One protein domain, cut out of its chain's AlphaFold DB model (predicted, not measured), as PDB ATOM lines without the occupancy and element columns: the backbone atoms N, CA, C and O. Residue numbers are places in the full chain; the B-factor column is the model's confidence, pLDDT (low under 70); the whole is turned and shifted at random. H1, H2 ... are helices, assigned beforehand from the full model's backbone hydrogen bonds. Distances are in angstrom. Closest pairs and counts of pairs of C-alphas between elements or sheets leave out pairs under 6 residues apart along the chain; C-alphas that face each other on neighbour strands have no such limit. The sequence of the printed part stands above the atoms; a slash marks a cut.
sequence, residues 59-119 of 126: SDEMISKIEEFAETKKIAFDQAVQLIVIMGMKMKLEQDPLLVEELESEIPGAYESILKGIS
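Overview. This is residues 59 to 119 of the 126 residues of the protein "HTH cro/C1-type domain-containing protein" of Pseudomonas syringae pv. avii (UniProt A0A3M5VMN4). Long helix H2 is the shaft of an open shape: H1 stands across its first end, and beyond its other end H3 leads into H4, which folds back onto H2. The printed part has 61 residues with four named helices, in order H1 to H4, all helix. It is loose, radius of gyration of the C-alphas 14.5 A, spanning 40 by 22 by 15 A.

Arrangement. Start at H2, residues 77 to 95. Its residues 77 to 81 alone touch H1, residues 60 to 73, about perpendicular at 84 degrees; the closest C-alphas, Ala 70 and Ala 80, are 5.3 A apart. Its residues 86 to 93 alone touch H4, residues 110 to 119, opposite ways at a steep tilt of 41 degrees; C-alphas 86 and 118 are closest, 6.6 A. H3, residues 97 to 106, touches H4, closest at C-alphas 104 and 110, 6.0 A. Every helix O i to N i+4 pair is within hydrogen-bond range.

Along the chain. Find C-alpha 60 at (116.890, 89.139, 71.224); H1 runs 19.9 A, H2 26.8 A. H4 ends at C-alpha 119, (102.822, 108.526, 88.999).

Size, cuts and confidence. The printed part has no cut; its three links are tight. Residue 119 alone is under pLDDT 70.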
ATOM      1  N   SER A  59     116.507  93.963  70.477       97.44
ATOM      2  CA  SER A  59     117.337  92.799  70.165       97.44
ATOM      3  C   SER A  59     116.886  91.588  70.981       97.44
ATOM      4  O   SER A  59     116.323  91.747  72.067       97.44
ATOM      5  N   ASP A  60     117.201  90.383  70.506       97.25
ATOM      6  CA  ASP A  60     116.890  89.139  71.224       97.25
ATOM      7  C   ASP A  60     117.466  89.141  72.650       97.25
ATOM      8  O   ASP A  60     116.795  88.744  73.597       97.25
ATOM      9  N   GLU A  61     118.674  89.688  72.834       97.50
ATOM     10  CA  GLU A  61     119.297  89.821  74.158       97.50
ATOM     11  C   GLU A  61     118.472  90.706  75.108       97.50
ATOM     12  O   GLU A  61     118.332  90.401  76.294       97.50
ATOM     13  N   MET A  62     117.915  91.810  74.600       96.06
ATOM     14  CA  MET A  62     117.046  92.675  75.396       96.06
ATOM     15  C   MET A  62     115.733  91.973  75.731       96.06
ATOM     16  O   MET A  62     115.276  92.079  76.866       96.06
ATOM     17  N   ILE A  63     115.150  91.247  74.774       97.44
ATOM     18  CA  ILE A  63     113.910  90.490  74.979       97.44
ATOM     19  C   ILE A  63     114.102  89.478  76.113       97.44
ATOM     20  O   ILE A  63     113.338  89.520  77.073       97.44
ATOM     21  N   SER A  64     115.170  88.675  76.083       97.88
ATOM     22  CA  SER A  64     115.445  87.690  77.139       97.88
ATOM     23  C   SER A  64     115.614  88.325  78.525       97.88
ATOM     24  O   SER A  64     115.106  87.806  79.516       97.88
ATOM     25  N   LYS A  65     116.277  89.487  78.616       97.69
ATOM     26  CA  LYS A  65     116.417  90.222  79.889       97.69
ATOM     27  C   LYS A  65     115.079  90.757  80.406       97.69
ATOM     28  O   LYS A  65     114.855  90.801  81.615       97.69
ATOM     29  N   ILE A  66     114.194  91.189  79.507       97.25
ATOM     30  CA  ILE A  66     112.856  91.666  79.872       97.25
ATOM     31  C   ILE A  66     111.978  90.494  80.326       97.25
ATOM     32  O   ILE A  66     111.238  90.652  81.294       97.25
ATOM     33  N   GLU A  67     112.085  89.327  79.689       97.69
ATOM     34  CA  GLU A  67     111.398  88.102  80.120       97.69
ATOM     35  C   GLU A  67     111.822  87.691  81.537       97.69
ATOM     36  O   GLU A  67     110.966  87.522  82.403       97.69
ATOM     37  N   GLU A  68     113.126  87.653  81.823       97.69
ATOM     38  CA  GLU A  68     113.647  87.350  83.166       97.69
ATOM     39  C   GLU A  68     113.133  88.349  84.222       97.69
ATOM     40  O   GLU A  68     112.732  87.979  85.334       97.69
ATOM     41  N   PHE A  69     113.095  89.638  83.873       96.19
ATOM     42  CA  PHE A  69     112.535  90.670  84.741       96.19
ATOM     43  C   PHE A  69     111.029  90.476  84.972       96.19
ATOM     44  O   PHE A  69     110.562  90.600  86.109       96.19
ATOM     45  N   ALA A  70     110.273  90.146  83.921       96.56
ATOM     46  CA  ALA A  70     108.841  89.881  83.992       96.56
ATOM     47  C   ALA A  70     108.537  88.678  84.899       96.56
ATOM     48  O   ALA A  70     107.678  88.778  85.779       96.56
ATOM     49  N   GLU A  71     109.296  87.587  84.770       96.62
ATOM     50  CA  GLU A  71     109.192  86.398  85.626       96.62
ATOM     51  C   GLU A  71     109.499  86.721  87.092       96.62
ATOM     52  O   GLU A  71     108.720  86.385  87.989       96.62
ATOM     53  N   THR A  72     110.591  87.450  87.338       96.44
ATOM     54  CA  THR A  72     111.004  87.877  88.685       96.44
ATOM     55  C   THR A  72     109.921  88.718  89.363       96.44
ATOM     56  O   THR A  72     109.656  88.574  90.560       96.44
ATOM     57  N   LYS A  73     109.275  89.607  88.602       91.69
ATOM     58  CA  LYS A  73     108.204  90.488  89.083       91.69
ATOM     59  C   LYS A  73     106.820  89.836  89.056       91.69
ATOM     60  O   LYS A  73     105.901  90.395  89.651       91.69
ATOM     61  N   LYS A  74     106.682  88.659  88.432       95.62
ATOM     62  CA  LYS A  74     105.416  87.946  88.196       95.62
ATOM     63  C   LYS A  74     104.377  88.806  87.468       95.62
ATOM     64  O   LYS A  74     103.214  88.847  87.863       95.62
ATOM     65  N   ILE A  75     104.815  89.500  86.424       92.56
ATOM     66  CA  ILE A  75     103.982  90.351  85.564       92.56
ATOM     67  C   ILE A  75     104.081  89.886  84.111       92.56
ATOM     68  O   ILE A  75     104.971  89.113  83.761       92.56
ATOM     69  N   ALA A  76     103.166  90.344  83.261       94.75
ATOM     70  CA  ALA A  76     103.240  90.054  81.833       94.75
ATOM     71  C   ALA A  76     104.410  90.804  81.157       94.75
ATOM     72  O   ALA A  76     104.934  91.788  81.682       94.75
ATOM     73  N   PHE A  77     104.839  90.335  79.983       93.56
ATOM     74  CA  PHE A  77     105.965  90.928  79.253       93.56
ATOM     75  C   PHE A  77     105.706  92.388  78.849       93.56
ATOM     76  O   PHE A  77     106.554  93.251  79.048       93.56
ATOM     77  N   ASP A  78     104.517  92.697  78.332       90.50
ATOM     78  CA  ASP A  78     104.099  94.057  77.960       90.50
ATOM     79  C   ASP A  78     104.120  95.015  79.161       90.50
ATOM     80  O   ASP A  78     104.623  96.136  79.092       90.50
ATOM     81  N   GLN A  79     103.648  94.517  80.293       89.50
ATOM     82  CA  GLN A  79     103.674  95.144  81.603       89.50
ATOM     83  C   GLN A  79     105.097  95.422  82.113       89.50
ATOM     84  O   GLN A  79     105.347  96.462  82.729       89.50
ATOM     85  N   ALA A  80     106.034  94.510  81.854       93.75
ATOM     86  CA  ALA A  80     107.451  94.696  82.143       93.75
ATOM     87  C   ALA A  80     108.089  95.752  81.228       93.75
ATOM     88  O   ALA A  80     108.788  96.636  81.724       93.75
ATOM     89  N   VAL A  81     107.806  95.712  79.920       93.38
ATOM     90  CA  VAL A  81     108.273  96.721  78.952       93.38
ATOM     91  C   VAL A  81     107.814  98.116  79.373       93.38
ATOM     92  O   VAL A  81     108.637  99.027  79.462       93.38
ATOM     93  N   GLN A  82     106.525  98.280  79.683       89.81
ATOM     94  CA  GLN A  82     105.970  99.556  80.138       89.81
ATOM     95  C   GLN A  82     106.689 100.072  81.385       89.81
ATOM     96  O   GLN A  82     107.104 101.229  81.415       89.81
ATOM     97  N   LEU A  83     106.905  99.211  82.385       90.38
ATOM     98  CA  LEU A  83     107.592  99.597  83.617       90.38
ATOM     99  C   LEU A  83     109.020 100.068  83.361       90.38
ATOM    100  O   LEU A  83     109.426 101.103  83.882       90.38
ATOM    101  N   ILE A  84     109.773  99.322  82.552       92.38
ATOM    102  CA  ILE A  84     111.163  99.644  82.224       92.38
ATOM    103  C   ILE A  84     111.237 100.986  81.491       92.38
ATOM    104  O   ILE A  84     112.052 101.833  81.856       92.38
ATOM    105  N   VAL A  85     110.368 101.209  80.501       91.75
ATOM    106  CA  VAL A  85     110.309 102.474  79.752       91.75
ATOM    107  C   VAL A  85     109.969 103.637  80.682       91.75
ATOM    108  O   VAL A  85     110.680 104.640  80.685       91.75
ATOM    109  N   ILE A  86     108.940 103.492  81.519       89.56
ATOM    110  CA  ILE A  86     108.517 104.528  82.467       89.56
ATOM    111  C   ILE A  86     109.633 104.854  83.468       89.56
ATOM    112  O   ILE A  86     109.929 106.026  83.710       89.56
ATOM    113  N   MET A  87     110.289 103.833  84.026       88.94
ATOM    114  CA  MET A  87     111.414 104.014  84.943       88.94
ATOM    115  C   MET A  87     112.585 104.727  84.263       88.94
ATOM    116  O   MET A  87     113.139 105.662  84.839       88.94
ATOM    117  N   GLY A  88     112.935 104.326  83.038       90.12
ATOM    118  CA  GLY A  88     113.992 104.964  82.253       90.12
ATOM    119  C   GLY A  88     113.682 106.426  81.934       90.12
ATOM    120  O   GLY A  88     114.542 107.285  82.118       90.12
ATOM    121  N   MET A  89     112.442 106.731  81.530       90.12
ATOM    122  CA  MET A  89     111.990 108.105  81.285       90.12
ATOM    123  C   MET A  89     112.083 108.955  82.550       90.12
ATOM    124  O   MET A  89     112.680 110.028  82.516       90.12
ATOM    125  N   LYS A  90     111.552 108.465  83.677       88.00
ATOM    126  CA  LYS A  90     111.613 109.176  84.959       88.00
ATOM    127  C   LYS A  90     113.057 109.446  85.378       88.00
ATOM    128  O   LYS A  90     113.398 110.585  85.671       88.00
ATOM    129  N   MET A  91     113.911 108.423  85.334       90.25
ATOM    130  CA  MET A  91     115.329 108.547  85.672       90.25
ATOM    131  C   MET A  91     116.031 109.577  84.784       90.25
ATOM    132  O   MET A  91     116.790 110.400  85.286       90.25
ATOM    133  N   LYS A  92     115.768 109.563  83.471       90.50
ATOM    134  CA  LYS A  92     116.384 110.503  82.531       90.50
ATOM    135  C   LYS A  92     115.929 111.942  82.783       90.50
ATOM    136  O   LYS A  92     116.775 112.827  82.792       90.50
ATOM    137  N   LEU A  93     114.637 112.161  83.033       89.31
ATOM    138  CA  LEU A  93     114.091 113.482  83.361       89.31
ATOM    139  C   LEU A  93     114.614 114.011  84.705       89.31
ATOM    140  O   LEU A  93     114.871 115.197  84.839       89.31
ATOM    141  N   GLU A  94     114.790 113.149  85.707       88.06
ATOM    142  CA  GLU A  94     115.320 113.555  87.016       88.06
ATOM    143  C   GLU A  94     116.828 113.861  86.984       88.06
ATOM    144  O   GLU A  94     117.307 114.665  87.782       88.06
ATOM    145  N   GLN A  95     117.583 113.218  86.089       92.25
ATOM    146  CA  GLN A  95     119.047 113.322  86.040       92.25
ATOM    147  C   GLN A  95     119.585 114.311  85.003       92.25
ATOM    148  O   GLN A  95     120.776 114.617  85.043       92.25
ATOM    149  N   ASP A  96     118.755 114.792  84.079       94.44
ATOM    150  CA  ASP A  96     119.171 115.674  82.987       94.44
ATOM    151  C   ASP A  96     118.432 117.025  83.048       94.44
ATOM    152  O   ASP A  96     117.381 117.188  82.425       94.44
ATOM    153  N   PRO A  97     118.960 118.010  83.805       92.06
ATOM    154  CA  PRO A  97     118.330 119.323  83.941       92.06
ATOM    155  C   PRO A  97     118.176 120.073  82.616       92.06
ATOM    156  O   PRO A  97     117.222 120.831  82.470       92.06
ATOM    157  N   LEU A  98     119.082 119.856  81.653       94.69
ATOM    158  CA  LEU A  98     119.016 120.508  80.343       94.69
ATOM    159  C   LEU A  98     117.829 119.988  79.531       94.69
ATOM    160  O   LEU A  98     117.121 120.778  78.918       94.69
ATOM    161  N   LEU A  99     117.569 118.679  79.579       93.19
ATOM    162  CA  LEU A  99     116.385 118.093  78.949       93.19
ATOM    163  C   LEU A  99     115.089 118.647  79.558       93.19
ATOM    164  O   LEU A  99     114.125 118.893  78.841       93.19
ATOM    165  N   VAL A 100     115.052 118.836  80.880       93.88
ATOM    166  CA  VAL A 100     113.890 119.439  81.552       93.88
ATOM    167  C   VAL A 100     113.706 120.893  81.121       93.88
ATOM    168  O   VAL A 100     112.582 121.295  80.833       93.88
ATOM    169  N   GLU A 101     114.788 121.669  81.041       94.62
ATOM    170  CA  GLU A 101     114.748 123.059  80.577       94.62
ATOM    171  C   GLU A 101     114.261 123.165  79.125       94.62
ATOM    172  O   GLU A 101     113.385 123.977  78.833       94.62
ATOM    173  N   GLU A 102     114.763 122.309  78.232       95.75
ATOM    174  CA  GLU A 102     114.316 122.225  76.838       95.75
ATOM    175  C   GLU A 102     112.818 121.895  76.753       95.75
ATOM    176  O   GLU A 102     112.058 122.613  76.102       95.75
ATOM    177  N   LEU A 103     112.369 120.870  77.488       93.19
ATOM    178  CA  LEU A 103     110.960 120.469  77.542       93.19
ATOM    179  C   LEU A 103     110.046 121.595  78.033       93.19
ATOM    180  O   LEU A 103     109.001 121.831  77.432       93.19
ATOM    181  N   GLU A 104     110.422 122.284  79.108       93.25
ATOM    182  CA  GLU A 104     109.628 123.376  79.683       93.25
ATOM    183  C   GLU A 104     109.647 124.638  78.814       93.25
ATOM    184  O   GLU A 104     108.656 125.371  78.767       93.25
ATOM    185  N   SER A 105     110.742 124.885  78.089       95.38
ATOM    186  CA  SER A 105     110.834 125.990  77.132       95.38
ATOM    187  C   SER A 105     109.922 125.774  75.923       95.38
ATOM    188  O   SER A 105     109.304 126.727  75.446       95.38
ATOM    189  N   GLU A 106     109.848 124.550  75.396       95.62
ATOM    190  CA  GLU A 106     108.983 124.241  74.252       95.62
ATOM    191  C   GLU A 106     107.518 124.066  74.661       95.62
ATOM    192  O   GLU A 106     106.607 124.503  73.949       95.62
ATOM    193  N   ILE A 107     107.278 123.418  75.804       95.25
ATOM    194  CA  ILE A 107     105.947 123.066  76.297       95.25
ATOM    195  C   ILE A 107     105.883 123.341  77.811       95.25
ATOM    196  O   ILE A 107     106.158 122.452  78.620       95.25
ATOM    197  N   PRO A 108     105.460 124.550  78.225       94.69
ATOM    198  CA  PRO A 108     105.351 124.896  79.639       94.69
ATOM    199  C   PRO A 108     104.441 123.934  80.421       94.69
ATOM    200  O   PRO A 108     103.294 123.686  80.039       94.69
ATOM    201  N   GLY A 109     104.943 123.408  81.538       91.38
ATOM    202  CA  GLY A 109     104.274 122.438  82.405       91.38
ATOM    203  C   GLY A 109     104.352 120.983  81.927       91.38
ATOM    204  O   GLY A 109     103.678 120.116  82.504       91.38
ATOM    205  N   ALA A 110     105.126 120.684  80.879       91.31
ATOM    206  CA  ALA A 110     105.269 119.331  80.349       91.31
ATOM    207  C   ALA A 110     105.905 118.365  81.353       91.31
ATOM    208  O   ALA A 110     105.398 117.255  81.513       91.31
ATOM    209  N   TYR A 111     106.956 118.772  82.065       89.50
ATOM    210  CA  TYR A 111     107.645 117.929  83.040       89.50
ATOM    211  C   TYR A 111     106.699 117.482  84.155       89.50
ATOM    212  O   TYR A 111     106.548 116.283  84.401       89.50
ATOM    213  N   GLU A 112     105.985 118.425  84.781       87.38
ATOM    214  CA  GLU A 112     105.008 118.091  85.822       87.38
ATOM    215  C   GLU A 112     103.883 117.193  85.296       87.38
ATOM    216  O   GLU A 112     103.449 116.270  85.989       87.38
ATOM    217  N   SER A 113     103.394 117.462  84.084       84.69
ATOM    218  CA  SER A 113     102.305 116.695  83.473       84.69
ATOM    219  C   SER A 113     102.729 115.256  83.171       84.69
ATOM    220  O   SER A 113     101.994 114.317  83.488       84.69
ATOM    221  N   ILE A 114     103.934 115.066  82.628       87.56
ATOM    222  CA  ILE A 114     104.522 113.751  82.351       87.56
ATOM    223  C   ILE A 114     104.773 112.996  83.659       87.56
ATOM    224  O   ILE A 114     104.379 111.835  83.775       87.56
ATOM    225  N   LEU A 115     105.346 113.645  84.679       85.38
ATOM    226  CA  LEU A 115     105.567 113.017  85.985       85.38
ATOM    227  C   LEU A 115     104.265 112.599  86.675       85.38
ATOM    228  O   LEU A 115     104.207 111.514  87.261       85.38
ATOM    229  N   LYS A 116     103.213 113.424  86.600       81.69
ATOM    230  CA  LYS A 116     101.877 113.066  87.105       81.69
ATOM    231  C   LYS A 116     101.306 111.872  86.345       81.69
ATOM    232  O   LYS A 116     100.769 110.975  86.986       81.69
ATOM    233  N   GLY A 117     101.468 111.823  85.021       76.31
ATOM    234  CA  GLY A 117     101.081 110.671  84.200       76.31
ATOM    235  C   GLY A 117     101.803 109.385  84.610       76.31
ATOM    236  O   GLY A 117     101.160 108.367  84.827       76.31
ATOM    237  N   ILE A 118     103.119 109.462  84.827       76.88
ATOM    238  CA  ILE A 118     103.953 108.351  85.313       76.88
ATOM    239  C   ILE A 118     103.531 107.885  86.718       76.88
ATOM    240  O   ILE A 118     103.575 106.695  87.021       76.88
ATOM    241  N   SER A 119     103.137 108.814  87.592       60.41
ATOM    242  CA  SER A 119     102.822 108.526  88.999       60.41
ATOM    243  C   SER A 119     101.373 108.069  89.226       60.41
ATOM    244  O   SER A 119     101.102 107.411  90.229       60.41
TER     245      SER A 119